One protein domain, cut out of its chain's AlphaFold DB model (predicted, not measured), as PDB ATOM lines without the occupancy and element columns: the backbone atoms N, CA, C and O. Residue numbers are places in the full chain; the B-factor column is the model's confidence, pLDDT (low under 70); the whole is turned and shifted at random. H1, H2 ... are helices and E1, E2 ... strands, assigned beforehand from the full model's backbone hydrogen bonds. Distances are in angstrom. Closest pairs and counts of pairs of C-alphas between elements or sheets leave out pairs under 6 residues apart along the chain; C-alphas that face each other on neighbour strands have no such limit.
ATOM      1  N   SER A  34     121.940 229.198  84.658       86.25
ATOM      2  CA  SER A  34     122.337 229.696  85.976       86.25
ATOM      3  C   SER A  34     123.823 230.039  85.983       86.25
ATOM      4  O   SER A  34     124.658 229.205  85.625       86.25
ATOM      5  N   ASN A  35     124.163 231.239  86.449       87.69
ATOM      6  CA  ASN A  35     125.543 231.654  86.691       87.69
ATOM      7  C   ASN A  35     125.925 231.359  88.145       87.69
ATOM      8  O   ASN A  35     125.421 232.004  89.066       87.69
ATOM      9  N   ILE A  36     126.815 230.389  88.346       90.25
ATOM     10  CA  ILE A  36     127.255 229.916  89.659       90.25
ATOM     11  C   ILE A  36     128.537 230.635  90.089       90.25
ATOM     12  O   ILE A  36     129.481 230.744  89.305       90.25
ATOM     13  N   THR A  37     128.607 231.060  91.352       88.94
ATOM     14  CA  THR A  37     129.827 231.582  91.993       88.94
ATOM     15  C   THR A  37     130.183 230.780  93.242       88.94
ATOM     16  O   THR A  37     129.370 230.673  94.159       88.94
ATOM     17  N   TYR A  38     131.418 230.284  93.316       90.50
ATOM     18  CA  TYR A  38     131.987 229.585  94.467       90.50
ATOM     19  C   TYR A  38     133.009 230.452  95.195       90.50
ATOM     20  O   TYR A  38     134.009 230.869  94.609       90.50
ATOM     21  N   LYS A  39     132.796 230.664  96.491       90.75
ATOM     22  CA  LYS A  39     133.715 231.336  97.415       90.75
ATOM     23  C   LYS A  39     134.212 230.358  98.473       90.75
ATOM     24  O   LYS A  39     133.584 229.332  98.725       90.75
ATOM     25  N   TYR A  40     135.343 230.683  99.087       89.94
ATOM     26  CA  TYR A  40     136.035 229.819 100.041       89.94
ATOM     27  C   TYR A  40     136.451 230.682 101.227       89.94
ATOM     28  O   TYR A  40     137.346 231.512 101.093       89.94
ATOM     29  N   VAL A  41     135.755 230.557 102.355       88.12
ATOM     30  CA  VAL A  41     135.781 231.542 103.449       88.12
ATOM     31  C   VAL A  41     136.163 230.903 104.779       88.12
ATOM     32  O   VAL A  41     135.787 229.763 105.064       88.12
ATOM     33  N   ASP A  42     136.902 231.646 105.600       87.19
ATOM     34  CA  ASP A  42     137.211 231.231 106.967       87.19
ATOM     35  C   ASP A  42     135.961 231.377 107.847       87.19
ATOM     36  O   ASP A  42     135.345 232.446 107.897       87.19
ATOM     37  N   PHE A  43     135.597 230.303 108.547       88.56
ATOM     38  CA  PHE A  43     134.508 230.255 109.513       88.56
ATOM     39  C   PHE A  43     134.567 231.432 110.480       88.56
ATOM     40  O   PHE A  43     133.538 232.053 110.726       88.56
ATOM     41  N   ASP A  44     135.740 231.775 111.010       86.38
ATOM     42  CA  ASP A  44     135.831 232.783 112.062       86.38
ATOM     43  C   ASP A  44     135.511 234.199 111.539       86.38
ATOM     44  O   ASP A  44     134.926 234.983 112.291       86.38
ATOM     45  N   THR A  45     135.703 234.473 110.236       84.19
ATOM     46  CA  THR A  45     135.356 235.761 109.577       84.19
ATOM     47  C   THR A  45     133.855 236.007 109.373       84.19
ATOM     48  O   THR A  45     133.449 237.137 109.107       84.19
ATOM     49  N   LEU A  46     133.010 234.980 109.500       83.19
ATOM     50  CA  LEU A  46     131.570 235.084 109.238       83.19
ATOM     51  C   LEU A  46     130.793 235.761 110.382       83.19
ATOM     52  O   LEU A  46     131.106 235.571 111.563       83.19
ATOM     53  N   THR A  47     129.717 236.486 110.055       85.25
ATOM     54  CA  THR A  47     128.790 237.024 111.072       85.25
ATOM     55  C   THR A  47     128.037 235.902 111.797       85.25
ATOM     56  O   THR A  47     128.052 234.740 111.380       85.25
ATOM     57  N   LYS A  48     127.351 236.222 112.899       76.56
ATOM     58  CA  LYS A  48     126.586 235.235 113.679       76.56
ATOM     59  C   LYS A  48     125.429 234.633 112.866       76.56
ATOM     60  O   LYS A  48     125.161 233.440 112.948       76.56
ATOM     61  N   GLU A  49     124.800 235.447 112.031       79.19
ATOM     62  CA  GLU A  49     123.692 235.101 111.139       79.19
ATOM     63  C   GLU A  49     124.185 234.191 110.006       79.19
ATOM     64  O   GLU A  49     123.580 233.159 109.717       79.19
ATOM     65  N   GLN A  50     125.342 234.521 109.423       81.12
ATOM     66  CA  GLN A  50     126.022 233.682 108.435       81.12
ATOM     67  C   GLN A  50     126.457 232.337 109.033       81.12
ATOM     68  O   GLN A  50     126.199 231.302 108.425       81.12
ATOM     69  N   LYS A  51     127.032 232.321 110.246       84.75
ATOM     70  CA  LYS A  51     127.387 231.091 110.984       84.75
ATOM     71  C   LYS A  51     126.169 230.197 111.237       84.75
ATOM     72  O   LYS A  51     126.263 228.983 111.076       84.75
ATOM     73  N   ASN A  52     125.017 230.793 111.551       83.19
ATOM     74  CA  ASN A  52     123.744 230.075 111.692       83.19
ATOM     75  C   ASN A  52     123.167 229.559 110.355       83.19
ATOM     76  O   ASN A  52     122.299 228.692 110.373       83.19
ATOM     77  N   SER A  53     123.638 230.071 109.213       85.38
ATOM     78  CA  SER A  53     123.174 229.707 107.863       85.38
ATOM     79  C   SER A  53     124.023 228.616 107.188       85.38
ATOM     80  O   SER A  53     123.847 228.354 106.001       85.38
ATOM     81  N   ILE A  54     124.966 227.997 107.912       88.25
ATOM     82  CA  ILE A  54     125.868 226.973 107.366       88.25
ATOM     83  C   ILE A  54     125.158 225.616 107.267       88.25
ATOM     84  O   ILE A  54     124.868 224.963 108.272       88.25
ATOM     85  N   ILE A  55     124.966 225.150 106.037       84.69
ATOM     86  CA  ILE A  55     124.486 223.812 105.703       84.69
ATOM     87  C   ILE A  55     125.666 222.835 105.807       84.69
ATOM     88  O   ILE A  55     126.683 222.983 105.127       84.69
ATOM     89  N   LYS A  56     125.551 221.821 106.671       85.38
ATOM     90  CA  LYS A  56     126.576 220.774 106.821       85.38
ATOM     91  C   LYS A  56     126.507 219.779 105.662       85.38
ATOM     92  O   LYS A  56     125.437 219.266 105.352       85.38
ATOM     93  N   GLY A  57     127.662 219.445 105.088       82.81
ATOM     94  CA  GLY A  57     127.779 218.554 103.931       82.81
ATOM     95  C   GLY A  57     128.221 219.298 102.671       82.81
ATOM     96  O   GLY A  57     128.858 220.346 102.762       82.81
ATOM     97  N   ASN A  58     127.904 218.747 101.501       85.81
ATOM     98  CA  ASN A  58     128.218 219.345 100.201       85.81
ATOM     99  C   ASN A  58     126.925 219.839  99.527       85.81
ATOM    100  O   ASN A  58     125.884 219.220  99.760       85.81
ATOM    101  N   PRO A  59     126.996 220.863  98.657       86.81
ATOM    102  CA  PRO A  59     125.894 221.262  97.787       86.81
ATOM    103  C   PRO A  59     125.276 220.086  97.030       86.81
ATOM    104  O   PRO A  59     125.986 219.210  96.525       86.81
ATOM    105  N   THR A  60     123.945 220.072  96.972       81.44
ATOM    106  CA  THR A  60     123.139 219.078  96.234       81.44
ATOM    107  C   THR A  60     121.830 219.660  95.685       81.44
ATOM    108  O   THR A  60     120.955 218.916  95.241       81.44
ATOM    109  N   GLU A  61     121.659 220.976  95.735       84.06
ATOM    110  CA  GLU A  61     120.482 221.698  95.268       84.06
ATOM    111  C   GLU A  61     120.347 221.639  93.739       84.06
ATOM    112  O   GLU A  61     121.318 221.423  93.015       84.06
ATOM    113  N   THR A  62     119.132 221.840  93.230       85.38
ATOM    114  CA  THR A  62     118.903 222.027  91.792       85.38
ATOM    115  C   THR A  62     118.912 223.517  91.478       85.38
ATOM    116  O   THR A  62     118.127 224.276  92.052       85.38
ATOM    117  N   LEU A  63     119.779 223.916  90.554       87.44
ATOM    118  CA  LEU A  63     120.023 225.297  90.146       87.44
ATOM    119  C   LEU A  63     118.865 225.772  89.261       87.44
ATOM    120  O   LEU A  63     118.539 225.127  88.265       87.44
ATOM    121  N   ASN A  64     118.187 226.847  89.655       84.44
ATOM    122  CA  ASN A  64     116.910 227.275  89.068       84.44
ATOM    123  C   ASN A  64     116.756 228.803  88.966       84.44
ATOM    124  O   ASN A  64     115.697 229.287  88.556       84.44
ATOM    125  N   LYS A  65     117.772 229.574  89.364       87.44
ATOM    126  CA  LYS A  65     117.796 231.041  89.330       87.44
ATOM    127  C   LYS A  65     118.909 231.549  88.420       87.44
ATOM    128  O   LYS A  65     119.836 230.811  88.092       87.44
ATOM    129  N   ASP A  66     118.804 232.795  87.975       85.31
ATOM    130  CA  ASP A  66     119.743 233.388  87.004       85.31
ATOM    131  C   ASP A  66     121.168 233.495  87.589       85.31
ATOM    132  O   ASP A  66     122.166 233.344  86.877       85.31
ATOM    133  N   TYR A  67     121.250 233.696  88.910       85.50
ATOM    134  CA  TYR A  67     122.484 233.728  89.690       85.50
ATOM    135  C   TYR A  67     122.375 232.844  90.933       85.50
ATOM    136  O   TYR A  67     121.439 232.989  91.720       85.50
ATOM    137  N   GLU A  68     123.382 231.996  91.131       90.12
ATOM    138  CA  GLU A  68     123.488 231.001  92.201       90.12
ATOM    139  C   GLU A  68     124.841 231.188  92.912       90.12
ATOM    140  O   GLU A  68     125.889 231.258  92.272       90.12
ATOM    141  N   ASN A  69     124.864 231.311  94.237       91.12
ATOM    142  CA  ASN A  69     126.090 231.587  94.996       91.12
ATOM    143  C   ASN A  69     126.295 230.522  96.071       91.12
ATOM    144  O   ASN A  69     125.348 230.168  96.767       91.12
ATOM    145  N   TYR A  70     127.534 230.063  96.234       91.25
ATOM    146  CA  TYR A  70     127.949 229.094  97.245       91.25
ATOM    147  C   TYR A  70     129.228 229.571  97.940       91.25
ATOM    148  O   TYR A  70     130.254 229.775  97.295       91.25
ATOM    149  N   SER A  71     129.196 229.705  99.262       91.81
ATOM    150  CA  SER A  71     130.379 229.979 100.086       91.81
ATOM    151  C   SER A  71     130.741 228.727 100.876       91.81
ATOM    152  O   SER A  71     130.065 228.410 101.852       91.81
ATOM    153  N   PHE A  72     131.792 228.017 100.467       92.75
ATOM    154  CA  PHE A  72     132.358 226.893 101.211       92.75
ATOM    155  C   PHE A  72     133.114 227.413 102.440       92.75
ATOM    156  O   PHE A  72     134.031 228.226 102.311       92.75
ATOM    157  N   VAL A  73     132.735 226.946 103.628       90.38
ATOM    158  CA  VAL A  73     133.221 227.443 104.918       90.38
ATOM    159  C   VAL A  73     134.205 226.459 105.540       90.38
ATOM    160  O   VAL A  73     133.916 225.268 105.665       90.38
ATOM    161  N   TYR A  74     135.352 226.965 105.983       90.25
ATOM    162  CA  TYR A  74     136.416 226.177 106.600       90.25
ATOM    163  C   TYR A  74     136.856 226.811 107.914       90.25
ATOM    164  O   TYR A  74     137.039 228.019 107.968       90.25
ATOM    165  N   LYS A  75     137.086 226.019 108.959       89.62
ATOM    166  CA  LYS A  75     137.657 226.496 110.223       89.62
ATOM    167  C   LYS A  75     139.128 226.104 110.308       89.62
ATOM    168  O   LYS A  75     139.484 224.983 109.950       89.62
ATOM    169  N   LYS A  76     139.979 227.010 110.787       87.50
ATOM    170  CA  LYS A  76     141.408 226.739 110.979       87.50
ATOM    171  C   LYS A  76     141.639 225.670 112.050       87.50
ATOM    172  O   LYS A  76     141.004 225.690 113.105       87.50
ATOM    173  N   ASN A  77     142.569 224.757 111.795       85.75
ATOM    174  CA  ASN A  77     142.922 223.690 112.727       85.75
ATOM    175  C   ASN A  77     143.852 224.240 113.817       85.75
ATOM    176  O   ASN A  77     144.976 224.660 113.535       85.75
ATOM    177  N   SER A 177     138.600 237.986 103.489       56.72
ATOM    178  CA  SER A 177     139.785 237.250 103.053       56.72
ATOM    179  C   SER A 177     139.413 235.818 102.645       56.72
ATOM    180  O   SER A 177     139.319 234.900 103.457       56.72
ATOM    181  N   ASN A 178     139.173 235.624 101.347       68.75
ATOM    182  CA  ASN A 178     138.876 234.307 100.795       68.75
ATOM    183  C   ASN A 178     140.141 233.430 100.858       68.75
ATOM    184  O   ASN A 178     141.204 233.835 100.388       68.75
ATOM    185  N   LEU A 179     140.013 232.217 101.401       79.38
ATOM    186  CA  LEU A 179     141.107 231.257 101.617       79.38
ATOM    187  C   LEU A 179     141.763 230.778 100.311       79.38
ATOM    188  O   LEU A 179     142.900 230.311 100.320       79.38
ATOM    189  N   LYS A 180     141.053 230.900  99.186       82.25
ATOM    190  CA  LYS A 180     141.586 230.809  97.821       82.25
ATOM    191  C   LYS A 180     140.700 231.628  96.860       82.25
ATOM    192  O   LYS A 180     139.600 232.013  97.261       82.25
ATOM    193  N   PRO A 181     141.127 231.895  95.608       76.62
ATOM    194  CA  PRO A 181     140.325 232.644  94.642       76.62
ATOM    195  C   PRO A 181     138.924 232.057  94.423       76.62
ATOM    196  O   PRO A 181     138.735 230.839  94.462       76.62
ATOM    197  N   GLN A 182     137.951 232.935  94.166       83.69
ATOM    198  CA  GLN A 182     136.596 232.528  93.795       83.69
ATOM    199  C   GLN A 182     136.568 231.910  92.387       83.69
ATOM    200  O   GLN A 182     137.307 232.337  91.500       83.69
ATOM    201  N   GLU A 183     135.693 230.932  92.177       84.25
ATOM    202  CA  GLU A 183     135.496 230.253  90.890       84.25
ATOM    203  C   GLU A 183     134.089 230.560  90.367       84.25
ATOM    204  O   GLU A 183     133.135 230.530  91.142       84.25
ATOM    205  N   THR A 184     133.929 230.815  89.068       83.75
ATOM    206  CA  THR A 184     132.611 231.002  88.436       83.75
ATOM    207  C   THR A 184     132.403 230.030  87.281       83.75
ATOM    208  O   THR A 184     133.357 229.589  86.639       83.75
ATOM    209  N   THR A 185     131.150 229.656  87.024       83.69
ATOM    210  CA  THR A 185     130.766 228.814  85.882       83.69
ATOM    211  C   THR A 185     129.295 229.037  85.519       83.69
ATOM    212  O   THR A 185     128.536 229.559  86.333       83.69
ATOM    213  N   THR A 186     128.882 228.636  84.320       82.62
ATOM    214  CA  THR A 186     127.507 228.799  83.830       82.62
ATOM    215  C   THR A 186     126.990 227.446  83.353       82.62
ATOM    216  O   THR A 186     127.662 226.768  82.576       82.62
ATOM    217  N   VAL A 187     125.810 227.040  83.824       84.38
ATOM    218  CA  VAL A 187     125.185 225.741  83.506       84.38
ATOM    219  C   VAL A 187     123.708 225.921  83.167       84.38
ATOM    220  O   VAL A 187     123.115 226.934  83.526       84.38
ATOM    221  N   ALA A 188     123.085 224.949  82.500       81.75
ATOM    222  CA  ALA A 188     121.641 224.982  82.260       81.75
ATOM    223  C   ALA A 188     120.857 224.903  83.584       81.75
ATOM    224  O   ALA A 188     121.220 224.127  84.475       81.75
ATOM    225  N   LYS A 189     119.759 225.655  83.708       83.50
ATOM    226  CA  LYS A 189     118.819 225.497  84.830       83.50
ATOM    227  C   LYS A 189     118.216 224.091  84.833       83.50
ATOM    228  O   LYS A 189     118.123 223.429  83.801       83.50
ATOM    229  N   GLY A 190     117.861 223.602  86.016       78.62
ATOM    230  CA  GLY A 190     117.530 222.198  86.253       78.62
ATOM    231  C   GLY A 190     118.753 221.294  86.470       78.62
ATOM    232  O   GLY A 190     118.580 220.132  86.843       78.62
ATOM    233  N   THR A 191     119.985 221.794  86.303       85.12
ATOM    234  CA  THR A 191     121.199 221.049  86.684       85.12
ATOM    235  C   THR A 191     121.278 220.918  88.204       85.12
ATOM    236  O   THR A 191     121.050 221.883  88.933       85.12
ATOM    237  N   LYS A 192     121.608 219.720  88.695       83.88
ATOM    238  CA  LYS A 192     121.842 219.466  90.120       83.88
ATOM    239  C   LYS A 192     123.300 219.738  90.476       83.88
ATOM    240  O   LYS A 192     124.195 219.224  89.807       83.88
ATOM    241  N   GLU A 193     123.530 220.488  91.544       87.81
ATOM    242  CA  GLU A 193     124.875 220.799  92.005       87.81
ATOM    243  C   GLU A 193     125.580 219.561  92.587       87.81
ATOM    244  O   GLU A 193     124.966 218.692  93.215       87.81
ATOM    245  N   THR A 194     126.884 219.453  92.325       81.69
ATOM    246  CA  THR A 194     127.751 218.332  92.721       81.69
ATOM    247  C   THR A 194     129.179 218.750  93.106       81.69
ATOM    248  O   THR A 194     129.975 217.893  93.513       81.69
ATOM    249  N   LYS A 195     129.531 220.041  93.007       85.12
ATOM    250  CA  LYS A 195     130.836 220.604  93.374       85.12
ATOM    251  C   LYS A 195     131.169 220.287  94.829       85.12
ATOM    252  O   LYS A 195     130.584 220.825  95.768       85.12
ATOM    253  N   LYS A 196     132.171 219.431  95.020       82.44
ATOM    254  CA  LYS A 196     132.724 219.138  96.344       82.44
ATOM    255  C   LYS A 196     133.743 220.216  96.746       82.44
ATOM    256  O   LYS A 196     134.507 220.659  95.883       82.44
ATOM    257  N   PRO A 197     133.798 220.605  98.030       83.62
ATOM    258  CA  PRO A 197     134.870 221.443  98.557       83.62
ATOM    259  C   PRO A 197     136.222 220.741  98.369       83.62
ATOM    260  O   PRO A 197     136.346 219.531  98.570       83.62
ATOM    261  N   GLY A 198     137.247 221.503  97.987       79.75
ATOM    262  CA  GLY A 198     138.624 221.007  97.971       79.75
ATOM    263  C   GLY A 198     139.199 220.937  99.385       79.75
ATOM    264  O   GLY A 198     138.790 221.713 100.250       79.75
ATOM    265  N   ASN A 199     140.165 220.047  99.619       82.88
ATOM    266  CA  ASN A 199     140.953 220.079 100.850       82.88
ATOM    267  C   ASN A 199     141.825 221.350 100.882       82.88
ATOM    268  O   ASN A 199     142.390 221.721  99.852       82.88
ATOM    269  N   ILE A 200     141.944 221.997 102.044       87.69
ATOM    270  CA  ILE A 200     142.795 223.178 102.254       87.69
ATOM    271  C   ILE A 200     143.698 222.879 103.453       87.69
ATOM    272  O   ILE A 200     143.217 222.547 104.533       87.69
ATOM    273  N   GLU A 201     145.014 222.954 103.260       82.56
ATOM    274  CA  GLU A 201     145.983 222.573 104.290       82.56
ATOM    275  C   GLU A 201     145.888 223.481 105.527       82.56
ATOM    276  O   GLU A 201     145.801 224.702 105.415       82.56
ATOM    277  N   GLY A 202     145.871 222.877 106.719       83.62
ATOM    278  CA  GLY A 202     145.679 223.590 107.987       83.62
ATOM    279  C   GLY A 202     144.229 223.986 108.308       83.62
ATOM    280  O   GLY A 202     144.009 224.643 109.326       83.62
ATOM    281  N   TYR A 203     143.245 223.583 107.496       88.25
ATOM    282  CA  TYR A 203     141.829 223.915 107.682       88.25
ATOM    283  C   TYR A 203     140.913 222.685 107.579       88.25
ATOM    284  O   TYR A 203     141.103 221.814 106.735       88.25
ATOM    285  N   THR A 204     139.862 222.645 108.399       88.44
ATOM    286  CA  THR A 204     138.784 221.647 108.334       88.44
ATOM    287  C   THR A 204     137.547 222.266 107.694       88.44
ATOM    288  O   THR A 204     137.074 223.317 108.125       88.44
ATOM    289  N   TYR A 205     136.991 221.609 106.678       91.19
ATOM    290  CA  TYR A 205     135.731 222.022 106.059       91.19
ATOM    291  C   TYR A 205     134.539 221.821 107.013       91.19
ATOM    292  O   TYR A 205     134.400 220.763 107.627       91.19
ATOM    293  N   VAL A 206     133.670 222.831 107.126       88.25
ATOM    294  CA  VAL A 206     132.553 222.882 108.092       88.25
ATOM    295  C   VAL A 206     131.190 222.687 107.416       88.25
ATOM    296  O   VAL A 206     130.283 222.089 107.999       88.25
ATOM    297  N   GLY A 207     131.035 223.196 106.194       88.00
ATOM    298  CA  GLY A 207     129.766 223.269 105.471       88.00
ATOM    299  C   GLY A 207     129.765 224.423 104.471       88.00
ATOM    300  O   GLY A 207     130.811 225.017 104.211       88.00
ATOM    301  N   TYR A 208     128.607 224.771 103.921       91.88
ATOM    302  CA  TYR A 208     128.469 225.852 102.942       91.88
ATOM    303  C   TYR A 208     127.263 226.754 103.227       91.88
ATOM    304  O   TYR A 208     126.347 226.376 103.949       91.88
ATOM    305  N   ILE A 209     127.260 227.952 102.647       88.00
ATOM    306  CA  ILE A 209     126.121 228.882 102.640       88.00
ATOM    307  C   ILE A 209     125.712 229.100 101.180       88.00
ATOM    308  O   ILE A 209     126.591 229.289 100.339       88.00
ATOM    309  N   HIS A 210     124.411 229.086 100.876       90.25
ATOM    310  CA  HIS A 210     123.882 229.223  99.514       90.25
ATOM    311  C   HIS A 210     122.852 230.362  99.396       90.25
ATOM    312  O   HIS A 210     122.019 230.528 100.288       90.25
ATOM    313  N   THR A 211     122.897 231.145  98.309       85.94
ATOM    314  CA  THR A 211     121.906 232.194  97.983       85.94
ATOM    315  C   THR A 211     121.673 232.336  96.474       85.94
ATOM    316  O   THR A 211     122.593 232.159  95.674       85.94
ATOM    317  N   SER A 212     120.446 232.697  96.076       86.50
ATOM    318  CA  SER A 212     119.990 232.657  94.679       86.50
ATOM    319  C   SER A 212     119.069 233.831  94.301       86.50
ATOM    320  O   SER A 212     118.349 234.351  95.157       86.50
ATOM    321  N   LYS A 213     119.095 234.296  93.037       83.19
ATOM    322  CA  LYS A 213     118.209 235.380  92.541       83.19
ATOM    323  C   LYS A 213     117.997 235.401  91.019       83.19
ATOM    324  O   LYS A 213     118.840 234.915  90.270       83.19
ATOM    325  N   ASN A 214     116.920 236.067  90.589       78.44
ATOM    326  CA  ASN A 214     116.647 236.419  89.188       78.44
ATOM    327  C   ASN A 214     116.824 237.929  88.924       78.44
ATOM    328  O   ASN A 214     116.914 238.709  89.877       78.44
TER     329      ASN A 214
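This is residues 34 to 77 and 177 to 214 of the 658 residues of the protein "Secreted MUCin-binding domain protein" of Listeria welshimeri serovar 6b (strain ATCC 35897 / DSM 20650 / CIP 8149 / NCTC 11857 / SLCC 5334 / V8) (UniProt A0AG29). One twisted, curled sheet of four strands has two long loop stretches, residues 53 to 66 and 189 to 202, running over one of its faces, while the short helix H1 only grazes the sheet near edge strand E4. The printed part has 82 residues, with E1, H1, E2, E3 and E4 along the chain; the mixed sheet has the order E3, E1, E2, E4, and the class is mostly strand. The whole is compact, with a radius of gyration of the C-alphas of 12.5 A and spans of 37 by 25 by 21 A.

Inner strands E1, residues 34 to 42, and E2, residues 67 to 76, are parallel at 16 degrees; N 39 and O 70 are 2.8 A apart, within hydrogen-bond range. With H1, residues 48 to 52, they form a strand-helix-strand unit, two parallel neighbour strands with a helix between them in the chain; its crossover is right-handed. In H1 the O i to N i+4 pair is within hydrogen-bond range. H1 grazes the sheet with residues 50 to 52; its closest C-alpha to E4, residues 203 to 213, is that of Gln 50, 7.5 A from that of Ile 209. E4 is antiparallel to E2 at 161 degrees, with N 71 and O 209 at 2.8 A, and bends by 56 degrees at residue 206. E3, residues 183 to 188, is antiparallel to E1 at 151 degrees, with N 36 and O 185 at 2.8 A. E3 and E4 are apart.

E1 begins at C-alpha 34 (122.337, 229.696, 85.976) and is 25.8 A long. H1 spans 6.2 A, E2 29.3 A and E3 17.2 A. E4, 30.3 A, ends at C-alpha 213 (118.209, 235.380, 92.541).

The C-alphas farthest apart, of Asn 77 and Asn 214, are 37.5 A apart. Residues 78 to 176 are not printed; C-alphas 77 and 177 are 16.9 A apart across the cut. The links H1 to E2 and E3 to E4 are long, 14 residues each. Residues 177 to 178 have pLDDT under 70.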